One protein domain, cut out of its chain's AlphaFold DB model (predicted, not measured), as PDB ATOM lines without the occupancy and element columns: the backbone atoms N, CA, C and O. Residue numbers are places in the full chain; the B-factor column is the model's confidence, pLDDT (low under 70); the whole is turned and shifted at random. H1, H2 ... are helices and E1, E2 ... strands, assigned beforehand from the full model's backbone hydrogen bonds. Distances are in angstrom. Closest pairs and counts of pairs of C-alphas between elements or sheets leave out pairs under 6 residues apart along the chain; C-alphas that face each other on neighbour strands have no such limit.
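What this domain is: This is residues 84 to 165 of the 329 residues of an uncharacterized protein of Bdellovibrionales bacterium RBG_16_40_8 (UniProt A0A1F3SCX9). What does the model look like? It is a three-layer slab: an antiparallel sheet of four strands in the middle, helix H1 crossing one face and the short helix H2 over the other. The long hairpin E1 and E2 runs along the longest axis, and the shorter E3 and E4 lie side by side next to E2. What is it made of? The printed part has 82 residues with two named helices and four named strands, in the order H1, E1, E2, E3, E4, H2; the class is mixed and the sheet order is E1, E2, E3, E4. How large is its outline? It is compact, with a radius of gyration of the C-alphas of 12.1 A, yet elongated, spanning 38 by 25 by 18 A.

How they stand to each other: Where does H1, residues 84 to 93, stand to the sheet of E1, residues 103 to 112, E2, 116 to 125, E3, 134 to 138, and E4, 144 to 148? H1 is on the sheet at a height of 8.3 A, over E2 and across the strands, at 88 degrees to E2 on the local plane. The closest C-alphas of H1 and E2 are those of Val 86 and Ala 121, 7.6 A apart. How do the strands pair? They form a meander, each strand the antiparallel neighbour of the one before, with N 108 and O 120 at 2.8 A, N 121 and O 136 at 2.8 A, and N 137 and O 146 at 2.8 A within hydrogen-bond range. E1 and E4 are the edge strands and are apart. Where is H2, residues 155 to 162? It is on the opposite face from H1, at a height of 9.0 A, over E3 and along the strands, at 18 degrees to E3 on the local plane; the closest C-alphas of the two are those of Ile 135 and Ser 162, 6.6 A apart. In H1 and H2 every O i to N i+4 pair is within hydrogen-bond range.

Where its parts are: Where do the elements begin and end? H1 begins at C-alpha 84, (82.485, 109.149, 88.823), and H2 ends at C-alpha 162, (83.356, 121.204, 105.197). How long are they? From first to last C-alpha H1 measures 14.2 A, E1 27.1 A, E2 28.9 A, E3 13.3 A, E4 10.7 A and H2 10.1 A.

The domain as a whole: Which C-alphas are farthest apart? Those of Pro 114 and Thr 130, at 38.4 A. Is the printed part continuous? It has no cut, and its links are tight from E1 to E2 and from E3 to E4, and short elsewhere. Where is confidence low? Residues 113 to 114, 155 to 157, 159 to 160 and 162 to 165 are under 70, while the mean pLDDT of the printed part is 84.0.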
ATOM      1  N   ARG A  84      83.145 110.453  88.947       89.56
ATOM      2  CA  ARG A  84      82.485 109.149  88.823       89.56
ATOM      3  C   ARG A  84      83.032 108.125  89.816       89.56
ATOM      4  O   ARG A  84      82.247 107.382  90.403       89.56
ATOM      5  N   ASP A  85      84.351 108.041  89.957       90.88
ATOM      6  CA  ASP A  85      84.987 107.101  90.884       90.88
ATOM      7  C   ASP A  85      84.606 107.455  92.327       90.88
ATOM      8  O   ASP A  85      84.244 106.572  93.105       90.88
ATOM      9  N   VAL A  86      84.596 108.753  92.651       90.50
ATOM     10  CA  VAL A  86      84.178 109.272  93.959       90.50
ATOM     11  C   VAL A  86      82.693 109.011  94.214       90.50
ATOM     12  O   VAL A  86      82.349 108.484  95.269       90.50
ATOM     13  N   TYR A  87      81.817 109.278  93.242       93.12
ATOM     14  CA  TYR A  87      80.391 108.952  93.334       93.12
ATOM     15  C   TYR A  87      80.175 107.475  93.686       93.12
ATOM     16  O   TYR A  87      79.471 107.158  94.644       93.12
ATOM     17  N   CYS A  88      80.805 106.562  92.942       92.38
ATOM     18  CA  CYS A  88      80.628 105.127  93.154       92.38
ATOM     19  C   CYS A  88      81.222 104.654  94.487       92.38
ATOM     20  O   CYS A  88      80.661 103.774  95.143       92.38
ATOM     21  N   LEU A  89      82.338 105.251  94.915       93.00
ATOM     22  CA  LEU A  89      82.919 104.987  96.226       93.00
ATOM     23  C   LEU A  89      81.950 105.390  97.351       93.00
ATOM     24  O   LEU A  89      81.731 104.613  98.282       93.00
ATOM     25  N   ILE A  90      81.321 106.559  97.242       92.88
ATOM     26  CA  ILE A  90      80.352 107.086  98.214       92.88
ATOM     27  C   ILE A  90      79.059 106.263  98.210       92.88
ATOM     28  O   ILE A  90      78.561 105.912  99.278       92.88
ATOM     29  N   GLU A  91      78.543 105.877  97.040       93.06
ATOM     30  CA  GLU A  91      77.357 105.014  96.922       93.06
ATOM     31  C   GLU A  91      77.558 103.675  97.648       93.06
ATOM     32  O   GLU A  91      76.670 103.189  98.351       93.06
ATOM     33  N   LYS A  92      78.758 103.096  97.526       92.06
ATOM     34  CA  LYS A  92      79.126 101.817  98.140       92.06
ATOM     35  C   LYS A  92      79.362 101.920  99.648       92.06
ATOM     36  O   LYS A  92      79.022 100.993 100.381       92.06
ATOM     37  N   THR A  93      79.988 103.004 100.105       91.50
ATOM     38  CA  THR A  93      80.470 103.137 101.491       91.50
ATOM     39  C   THR A  93      79.505 103.895 102.405       91.50
ATOM     40  O   THR A  93      79.480 103.642 103.610       91.50
ATOM     41  N   THR A  94      78.666 104.771 101.849       91.06
ATOM     42  CA  THR A  94      77.755 105.657 102.589       91.06
ATOM     43  C   THR A  94      76.350 105.686 101.966       91.06
ATOM     44  O   THR A  94      75.910 106.717 101.463       91.06
ATOM     45  N   PRO A  95      75.582 104.578 102.022       88.69
ATOM     46  CA  PRO A  95      74.304 104.450 101.304       88.69
ATOM     47  C   PRO A  95      73.184 105.383 101.802       88.69
ATOM     48  O   PRO A  95      72.125 105.455 101.185       88.69
ATOM     49  N   TYR A  96      73.378 106.063 102.935       91.06
ATOM     50  CA  TYR A  96      72.425 107.032 103.484       91.06
ATOM     51  C   TYR A  96      72.634 108.455 102.956       91.06
ATOM     52  O   TYR A  96      71.738 109.283 103.095       91.06
ATOM     53  N   ILE A  97      73.783 108.740 102.338       94.56
ATOM     54  CA  ILE A  97      74.039 110.038 101.725       94.56
ATOM     55  C   ILE A  97      73.142 110.168 100.488       94.56
ATOM     56  O   ILE A  97      73.121 109.264  99.646       94.56
ATOM     57  N   PRO A  98      72.356 111.249 100.358       91.44
ATOM     58  CA  PRO A  98      71.450 111.400  99.234       91.44
ATOM     59  C   PRO A  98      72.217 111.581  97.925       91.44
ATOM     60  O   PRO A  98      72.747 112.647  97.641       91.44
ATOM     61  N   LEU A  99      72.214 110.536  97.101       91.12
ATOM     62  CA  LEU A  99      72.765 110.531  95.741       91.12
ATOM     63  C   LEU A  99      71.667 110.504  94.663       91.12
ATOM     64  O   LEU A  99      71.907 110.152  93.513       91.12
ATOM     65  N   GLY A 100      70.428 110.834  95.034       87.56
ATOM     66  CA  GLY A 100      69.293 110.824  94.114       87.56
ATOM     67  C   GLY A 100      69.124 112.125  93.324       87.56
ATOM     68  O   GLY A 100      69.424 113.215  93.813       87.56
ATOM     69  N   GLY A 101      68.538 112.004  92.130       88.12
ATOM     70  CA  GLY A 101      68.160 113.131  91.274       88.12
ATOM     71  C   GLY A 101      69.360 113.834  90.637       88.12
ATOM     72  O   GLY A 101      70.263 113.173  90.135       88.12
ATOM     73  N   GLU A 102      69.342 115.168  90.605       89.25
ATOM     74  CA  GLU A 102      70.497 115.964  90.171       89.25
ATOM     75  C   GLU A 102      71.579 115.900  91.249       89.25
ATOM     76  O   GLU A 102      71.294 116.220  92.404       89.25
ATOM     77  N   VAL A 103      72.789 115.469  90.874       90.56
ATOM     78  CA  VAL A 103      73.935 115.353  91.782       90.56
ATOM     79  C   VAL A 103      75.136 116.082  91.201       90.56
ATOM     80  O   VAL A 103      75.466 115.923  90.022       90.56
ATOM     81  N   LYS A 104      75.813 116.836  92.064       89.88
ATOM     82  CA  LYS A 104      77.099 117.477  91.787       89.88
ATOM     83  C   LYS A 104      78.068 117.070  92.884       89.88
ATOM     84  O   LYS A 104      77.697 117.079  94.057       89.88
ATOM     85  N   ILE A 105      79.284 116.705  92.504       88.25
ATOM     86  CA  ILE A 105      80.346 116.365  93.448       88.25
ATOM     87  C   ILE A 105      81.497 117.330  93.227       88.25
ATOM     88  O   ILE A 105      81.916 117.559  92.100       88.25
ATOM     89  N   VAL A 106      81.989 117.881  94.326       84.88
ATOM     90  CA  VAL A 106      83.327 118.460  94.411       84.88
ATOM     91  C   VAL A 106      84.127 117.511  95.277       84.88
ATOM     92  O   VAL A 106      83.603 117.013  96.273       84.88
ATOM     93  N   HIS A 107      85.377 117.241  94.931       86.56
ATOM     94  CA  HIS A 107      86.229 116.432  95.785       86.56
ATOM     95  C   HIS A 107      87.683 116.894  95.750       86.56
ATOM     96  O   HIS A 107      88.133 117.539  94.805       86.56
ATOM     97  N   GLY A 108      88.409 116.545  96.804       82.12
ATOM     98  CA  GLY A 108      89.851 116.694  96.926       82.12
ATOM     99  C   GLY A 108      90.466 115.428  97.514       82.12
ATOM    100  O   GLY A 108      89.781 114.616  98.140       82.12
ATOM    101  N   GLU A 109      91.763 115.257  97.308       81.69
ATOM    102  CA  GLU A 109      92.549 114.182  97.914       81.69
ATOM    103  C   GLU A 109      93.395 114.779  99.049       81.69
ATOM    104  O   GLU A 109      93.937 115.875  98.907       81.69
ATOM    105  N   TYR A 110      93.507 114.088 100.186       73.88
ATOM    106  CA  TYR A 110      94.357 114.517 101.302       73.88
ATOM    107  C   TYR A 110      95.346 113.423 101.685       73.88
ATOM    108  O   TYR A 110      95.026 112.240 101.665       73.88
ATOM    109  N   ASN A 111      96.567 113.818 102.050       73.38
ATOM    110  CA  ASN A 111      97.593 112.877 102.483       73.38
ATOM    111  C   ASN A 111      97.379 112.489 103.945       73.38
ATOM    112  O   ASN A 111      97.539 113.296 104.858       73.38
ATOM    113  N   GLU A 112      97.024 111.233 104.153       70.50
ATOM    114  CA  GLU A 112      96.846 110.601 105.444       70.50
ATOM    115  C   GLU A 112      98.121 109.828 105.786       70.50
ATOM    116  O   GLU A 112      98.178 108.605 105.697       70.50
ATOM    117  N   TYR A 113      99.200 110.529 106.126       47.78
ATOM    118  CA  TYR A 113     100.455 109.865 106.474       47.78
ATOM    119  C   TYR A 113     100.281 108.940 107.701       47.78
ATOM    120  O   TYR A 113      99.694 109.367 108.696       47.78
ATOM    121  N   PRO A 114     100.811 107.696 107.695       65.19
ATOM    122  CA  PRO A 114     101.601 107.026 106.649       65.19
ATOM    123  C   PRO A 114     100.762 106.179 105.667       65.19
ATOM    124  O   PRO A 114     101.309 105.407 104.884       65.19
ATOM    125  N   ASN A 115      99.438 106.260 105.754       74.25
ATOM    126  CA  ASN A 115      98.477 105.363 105.124       74.25
ATOM    127  C   ASN A 115      98.222 105.649 103.635       74.25
ATOM    128  O   ASN A 115      97.699 104.765 102.959       74.25
ATOM    129  N   GLY A 116      98.587 106.814 103.098       82.06
ATOM    130  CA  GLY A 116      98.400 107.157 101.680       82.06
ATOM    131  C   GLY A 116      97.420 108.311 101.487       82.06
ATOM    132  O   GLY A 116      97.356 109.194 102.331       82.06
ATOM    133  N   LEU A 117      96.682 108.338 100.374       79.81
ATOM    134  CA  LEU A 117      95.734 109.417 100.074       79.81
ATOM    135  C   LEU A 117      94.306 109.008 100.421       79.81
ATOM    136  O   LEU A 117      93.835 107.979  99.943       79.81
ATOM    137  N   GLY A 118      93.638 109.820 101.234       86.44
ATOM    138  CA  GLY A 118      92.197 109.773 101.442       86.44
ATOM    139  C   GLY A 118      91.461 110.729 100.501       86.44
ATOM    140  O   GLY A 118      92.067 111.573  99.838       86.44
ATOM    141  N   VAL A 119      90.139 110.605 100.463       89.56
ATOM    142  CA  VAL A 119      89.231 111.416  99.647       89.56
ATOM    143  C   VAL A 119      88.320 112.220 100.553       89.56
ATOM    144  O   VAL A 119      87.719 111.689 101.486       89.56
ATOM    145  N   TYR A 120      88.179 113.500 100.247       87.25
ATOM    146  CA  TYR A 120      87.181 114.366 100.846       87.25
ATOM    147  C   TYR A 120      86.240 114.844  99.745       87.25
ATOM    148  O   TYR A 120      86.697 115.352  98.724       87.25
ATOM    149  N   ALA A 121      84.937 114.669  99.927       89.56
ATOM    150  CA  ALA A 121      83.930 114.981  98.929       89.56
ATOM    151  C   ALA A 121      82.779 115.783  99.527       89.56
ATOM    152  O   ALA A 121      82.315 115.527 100.640       89.56
ATOM    153  N   TRP A 122      82.275 116.708  98.726       90.50
ATOM    154  CA  TRP A 122      81.083 117.484  98.997       90.50
ATOM    155  C   TRP A 122      80.064 117.220  97.905       90.50
ATOM    156  O   TRP A 122      80.382 117.240  96.716       90.50
ATOM    157  N   ILE A 123      78.833 116.956  98.316       91.44
ATOM    158  CA  ILE A 123      77.837 116.332  97.459       91.44
ATOM    159  C   ILE A 123      76.562 117.148  97.534       91.44
ATOM    160  O   ILE A 123      75.833 117.112  98.528       91.44
ATOM    161  N   TYR A 124      76.262 117.854  96.460       90.62
ATOM    162  CA  TYR A 124      74.938 118.413  96.278       90.62
ATOM    163  C   TYR A 124      74.027 117.369  95.674       90.62
ATOM    164  O   TYR A 124      74.389 116.690  94.714       90.62
ATOM    165  N   SER A 125      72.819 117.288  96.215       91.88
ATOM    166  CA  SER A 125      71.740 116.500  95.653       91.88
ATOM    167  C   SER A 125      70.463 117.315  95.679       91.88
ATOM    168  O   SER A 125      70.163 117.979  96.666       91.88
ATOM    169  N   SER A 126      69.647 117.178  94.638       91.44
ATOM    170  CA  SER A 126      68.269 117.697  94.619       91.44
ATOM    171  C   SER A 126      67.375 117.193  95.768       91.44
ATOM    172  O   SER A 126      66.270 117.697  95.954       91.44
ATOM    173  N   GLN A 127      67.816 116.187  96.533       93.50
ATOM    174  CA  GLN A 127      67.135 115.712  97.740       93.50
ATOM    175  C   GLN A 127      67.578 116.425  99.029       93.50
ATOM    176  O   GLN A 127      66.996 116.158 100.083       93.50
ATOM    177  N   CYS A 128      68.614 117.261  98.969       90.00
ATOM    178  CA  CYS A 128      69.028 118.129 100.063       90.00
ATOM    179  C   CYS A 128      68.112 119.361 100.145       90.00
ATOM    180  O   CYS A 128      67.585 119.804  99.118       90.00
ATOM    181  N   PRO A 129      67.919 119.945 101.341       88.38
ATOM    182  CA  PRO A 129      67.420 121.310 101.470       88.38
ATOM    183  C   PRO A 129      68.181 122.298 100.569       88.38
ATOM    184  O   PRO A 129      69.338 122.083 100.212       88.38
ATOM    185  N   THR A 130      67.525 123.396 100.190       80.88
ATOM    186  CA  THR A 130      68.146 124.447  99.372       80.88
ATOM    187  C   THR A 130      69.446 124.931 100.020       80.88
ATOM    188  O   THR A 130      69.488 125.107 101.233       80.88
ATOM    189  N   GLU A 131      70.492 125.108  99.203       72.19
ATOM    190  CA  GLU A 131      71.842 125.558  99.604       72.19
ATOM    191  C   GLU A 131      72.653 124.592 100.488       72.19
ATOM    192  O   GLU A 131      73.827 124.857 100.748       72.19
ATOM    193  N   THR A 132      72.108 123.441 100.893       83.12
ATOM    194  CA  THR A 132      72.865 122.445 101.665       83.12
ATOM    195  C   THR A 132      73.500 121.372 100.781       83.12
ATOM    196  O   THR A 132      73.182 121.203  99.602       83.12
ATOM    197  N   TYR A 133      74.458 120.650 101.357       89.31
ATOM    198  CA  TYR A 133      75.221 119.591 100.707       89.31
ATOM    199  C   TYR A 133      75.669 118.565 101.734       89.31
ATOM    200  O   TYR A 133      75.729 118.855 102.919       89.31
ATOM    201  N   SER A 134      75.938 117.343 101.301       92.69
ATOM    202  CA  SER A 134      76.486 116.308 102.174       92.69
ATOM    203  C   SER A 134      78.007 116.327 102.111       92.69
ATOM    204  O   SER A 134      78.585 116.753 101.113       92.69
ATOM    205  N   ILE A 135      78.653 115.860 103.169       90.75
ATOM    206  CA  ILE A 135      80.112 115.795 103.278       90.75
ATOM    207  C   ILE A 135      80.496 114.353 103.521       90.75
ATOM    208  O   ILE A 135      79.906 113.708 104.384       90.75
ATOM    209  N   VAL A 136      81.492 113.849 102.803       92.62
ATOM    210  CA  VAL A 136      82.009 112.499 103.005       92.62
ATOM    211  C   VAL A 136      83.529 112.520 102.966       92.62
ATOM    212  O   VAL A 136      84.133 113.046 102.039       92.62
ATOM    213  N   ARG A 137      84.148 111.920 103.980       90.88
ATOM    214  CA  ARG A 137      85.590 111.752 104.120       90.88
ATOM    215  C   ARG A 137      85.909 110.267 104.238       90.88
ATOM    216  O   ARG A 137      85.378 109.585 105.118       90.88
ATOM    217  N   ILE A 138      86.759 109.776 103.348       90.81
ATOM    218  CA  ILE A 138      87.103 108.364 103.204       90.81
ATOM    219  C   ILE A 138      88.623 108.233 103.257       90.81
ATOM    220  O   ILE A 138      89.324 108.925 102.526       90.81
ATOM    221  N   ASP A 139      89.120 107.352 104.118       88.62
ATOM    222  CA  ASP A 139      90.549 107.093 104.287       88.62
ATOM    223  C   ASP A 139      91.158 106.370 103.068       88.62
ATOM    224  O   ASP A 139      90.454 105.904 102.164       88.62
ATOM    225  N   SER A 140      92.483 106.222 103.049       89.00
ATOM    226  CA  SER A 140      93.183 105.540 101.944       89.00
ATOM    227  C   SER A 140      92.860 104.044 101.800       89.00
ATOM    228  O   SER A 140      93.255 103.395 100.826       89.00
ATOM    229  N   LYS A 141      92.148 103.467 102.774       91.19
ATOM    230  CA  LYS A 141      91.688 102.072 102.810       91.19
ATOM    231  C   LYS A 141      90.204 101.958 102.453       91.19
ATOM    232  O   LYS A 141      89.623 100.886 102.639       91.19
ATOM    233  N   ASN A 142      89.604 103.019 101.911       91.44
ATOM    234  CA  ASN A 142      88.190 103.109 101.548       91.44
ATOM    235  C   ASN A 142      87.222 102.990 102.738       91.44
ATOM    236  O   ASN A 142      86.066 102.591 102.567       91.44
ATOM    237  N   LYS A 143      87.668 103.306 103.954       92.31
ATOM    238  CA  LYS A 143      86.815 103.356 105.141       92.31
ATOM    239  C   LYS A 143      86.340 104.786 105.367       92.31
ATOM    240  O   LYS A 143      87.110 105.736 105.335       92.31
ATOM    241  N   VAL A 144      85.051 104.923 105.652       92.19
ATOM    242  CA  VAL A 144      84.434 106.210 105.980       92.19
ATOM    243  C   VAL A 144      84.967 106.701 107.328       92.19
ATOM    244  O   VAL A 144      84.737 106.058 108.356       92.19
ATOM    245  N   GLU A 145      85.671 107.831 107.323       87.31
ATOM    246  CA  GLU A 145      86.095 108.543 108.535       87.31
ATOM    247  C   GLU A 145      84.996 109.486 109.024       87.31
ATOM    248  O   GLU A 145      84.757 109.617 110.224       87.31
ATOM    249  N   THR A 146      84.315 110.156 108.093       88.56
ATOM    250  CA  THR A 146      83.258 111.129 108.390       88.56
ATOM    251  C   THR A 146      82.237 111.120 107.267       88.56
ATOM    252  O   THR A 146      82.598 111.029 106.098       88.56
ATOM    253  N   ALA A 147      80.955 111.204 107.608       93.00
ATOM    254  CA  ALA A 147      79.888 111.337 106.630       93.00
ATOM    255  C   ALA A 147      78.708 112.078 107.261       93.00
ATOM    256  O   ALA A 147      78.172 111.653 108.283       93.00
ATOM    257  N   ILE A 148      78.345 113.206 106.661       90.62
ATOM    258  CA  ILE A 148      77.347 114.142 107.171       90.62
ATOM    259  C   ILE A 148      76.271 114.301 106.103       90.62
ATOM    260  O   ILE A 148      76.555 114.707 104.977       90.62
ATOM    261  N   ASP A 149      75.040 113.944 106.464       93.69
ATOM    262  CA  ASP A 149      73.872 113.980 105.586       93.69
ATOM    263  C   ASP A 149      73.193 115.354 105.634       93.69
ATOM    264  O   ASP A 149      72.676 115.779 106.669       93.69
ATOM    265  N   CYS A 150      73.112 116.009 104.478       91.56
ATOM    266  CA  CYS A 150      72.482 117.318 104.310       91.56
ATOM    267  C   CYS A 150      71.014 117.398 104.759       91.56
ATOM    268  O   CYS A 150      70.509 118.496 104.992       91.56
ATOM    269  N   LYS A 151      70.293 116.270 104.839       92.19
ATOM    270  CA  LYS A 151      68.878 116.240 105.247       92.19
ATOM    271  C   LYS A 151      68.693 116.428 106.747       92.19
ATOM    272  O   LYS A 151      67.618 116.840 107.176       92.19
ATOM    273  N   ASN A 152      69.716 116.089 107.527       88.50
ATOM    274  CA  ASN A 152      69.643 115.988 108.981       88.50
ATOM    275  C   ASN A 152      70.587 116.969 109.691       88.50
ATOM    276  O   ASN A 152      70.730 116.905 110.910       88.50
ATOM    277  N   THR A 153      71.213 117.874 108.939       79.94
ATOM    278  CA  THR A 153      72.260 118.774 109.422       79.94
ATOM    279  C   THR A 153      71.968 120.203 108.968       79.94
ATOM    280  O   THR A 153      71.437 120.416 107.878       79.94
ATOM    281  N   SER A 154      72.282 121.192 109.811       75.06
ATOM    282  CA  SER A 154      72.124 122.600 109.435       75.06
ATOM    283  C   SER A 154      73.217 123.035 108.457       75.06
ATOM    284  O   SER A 154      74.299 122.446 108.409       75.06
ATOM    285  N   PHE A 155      72.957 124.091 107.684       69.69
ATOM    286  CA  PHE A 155      73.968 124.671 106.800       69.69
ATOM    287  C   PHE A 155      75.228 125.062 107.586       69.69
ATOM    288  O   PHE A 155      76.335 124.727 107.190       69.69
ATOM    289  N   GLU A 156      75.075 125.680 108.754       59.28
ATOM    290  CA  GLU A 156      76.189 126.130 109.591       59.28
ATOM    291  C   GLU A 156      77.070 124.974 110.076       59.28
ATOM    292  O   GLU A 156      78.291 125.110 110.142       59.28
ATOM    293  N   GLU A 157      76.465 123.832 110.415       65.06
ATOM    294  CA  GLU A 157      77.197 122.634 110.822       65.06
ATOM    295  C   GLU A 157      77.927 121.993 109.640       65.06
ATOM    296  O   GLU A 157      79.110 121.683 109.762       65.06
ATOM    297  N   LEU A 158      77.274 121.884 108.478       71.25
ATOM    298  CA  LEU A 158      77.929 121.422 107.251       71.25
ATOM    299  C   LEU A 158      79.131 122.285 106.923       71.25
ATOM    300  O   LEU A 158      80.209 121.785 106.629       71.25
ATOM    301  N   VAL A 159      78.975 123.592 107.012       64.31
ATOM    302  CA  VAL A 159      80.074 124.478 106.713       64.31
ATOM    303  C   VAL A 159      81.233 124.315 107.698       64.31
ATOM    304  O   VAL A 159      82.381 124.219 107.258       64.31
ATOM    305  N   ALA A 160      80.951 124.240 108.999       60.22
ATOM    306  CA  ALA A 160      81.987 124.045 110.008       60.22
ATOM    307  C   ALA A 160      82.812 122.773 109.755       60.22
ATOM    308  O   ALA A 160      84.018 122.767 109.983       60.22
ATOM    309  N   GLU A 161      82.175 121.726 109.238       70.00
ATOM    310  CA  GLU A 161      82.830 120.457 108.929       70.00
ATOM    311  C   GLU A 161      83.501 120.451 107.554       70.00
ATOM    312  O   GLU A 161      84.499 119.757 107.360       70.00
ATOM    313  N   SER A 162      82.976 121.238 106.609       66.06
ATOM    314  CA  SER A 162      83.356 121.204 105.197       66.06
ATOM    315  C   SER A 162      84.819 121.525 104.959       66.06
ATOM    316  O   SER A 162      85.381 121.034 103.989       66.06
ATOM    317  N   GLY A 163      85.425 122.374 105.792       55.53
ATOM    318  CA  GLY A 163      86.795 122.834 105.604       55.53
ATOM    319  C   GLY A 163      87.050 123.575 104.278       55.53
ATOM    320  O   GLY A 163      88.199 123.928 104.008       55.53
ATOM    321  N   LEU A 164      86.022 123.812 103.455       54.03
ATOM    322  CA  LEU A 164      86.131 124.393 102.122       54.03
ATOM    323  C   LEU A 164      85.990 125.906 102.233       54.03
ATOM    324  O   LEU A 164      84.952 126.382 102.674       54.03
ATOM    325  N   GLN A 165      87.008 126.664 101.832       58.78
ATOM    326  CA  GLN A 165      86.931 128.123 101.761       58.78
ATOM    327  C   GLN A 165      87.288 128.588 100.358       58.78
ATOM    328  O   GLN A 165      88.430 128.461  99.934       58.78
TER     329      GLN A 165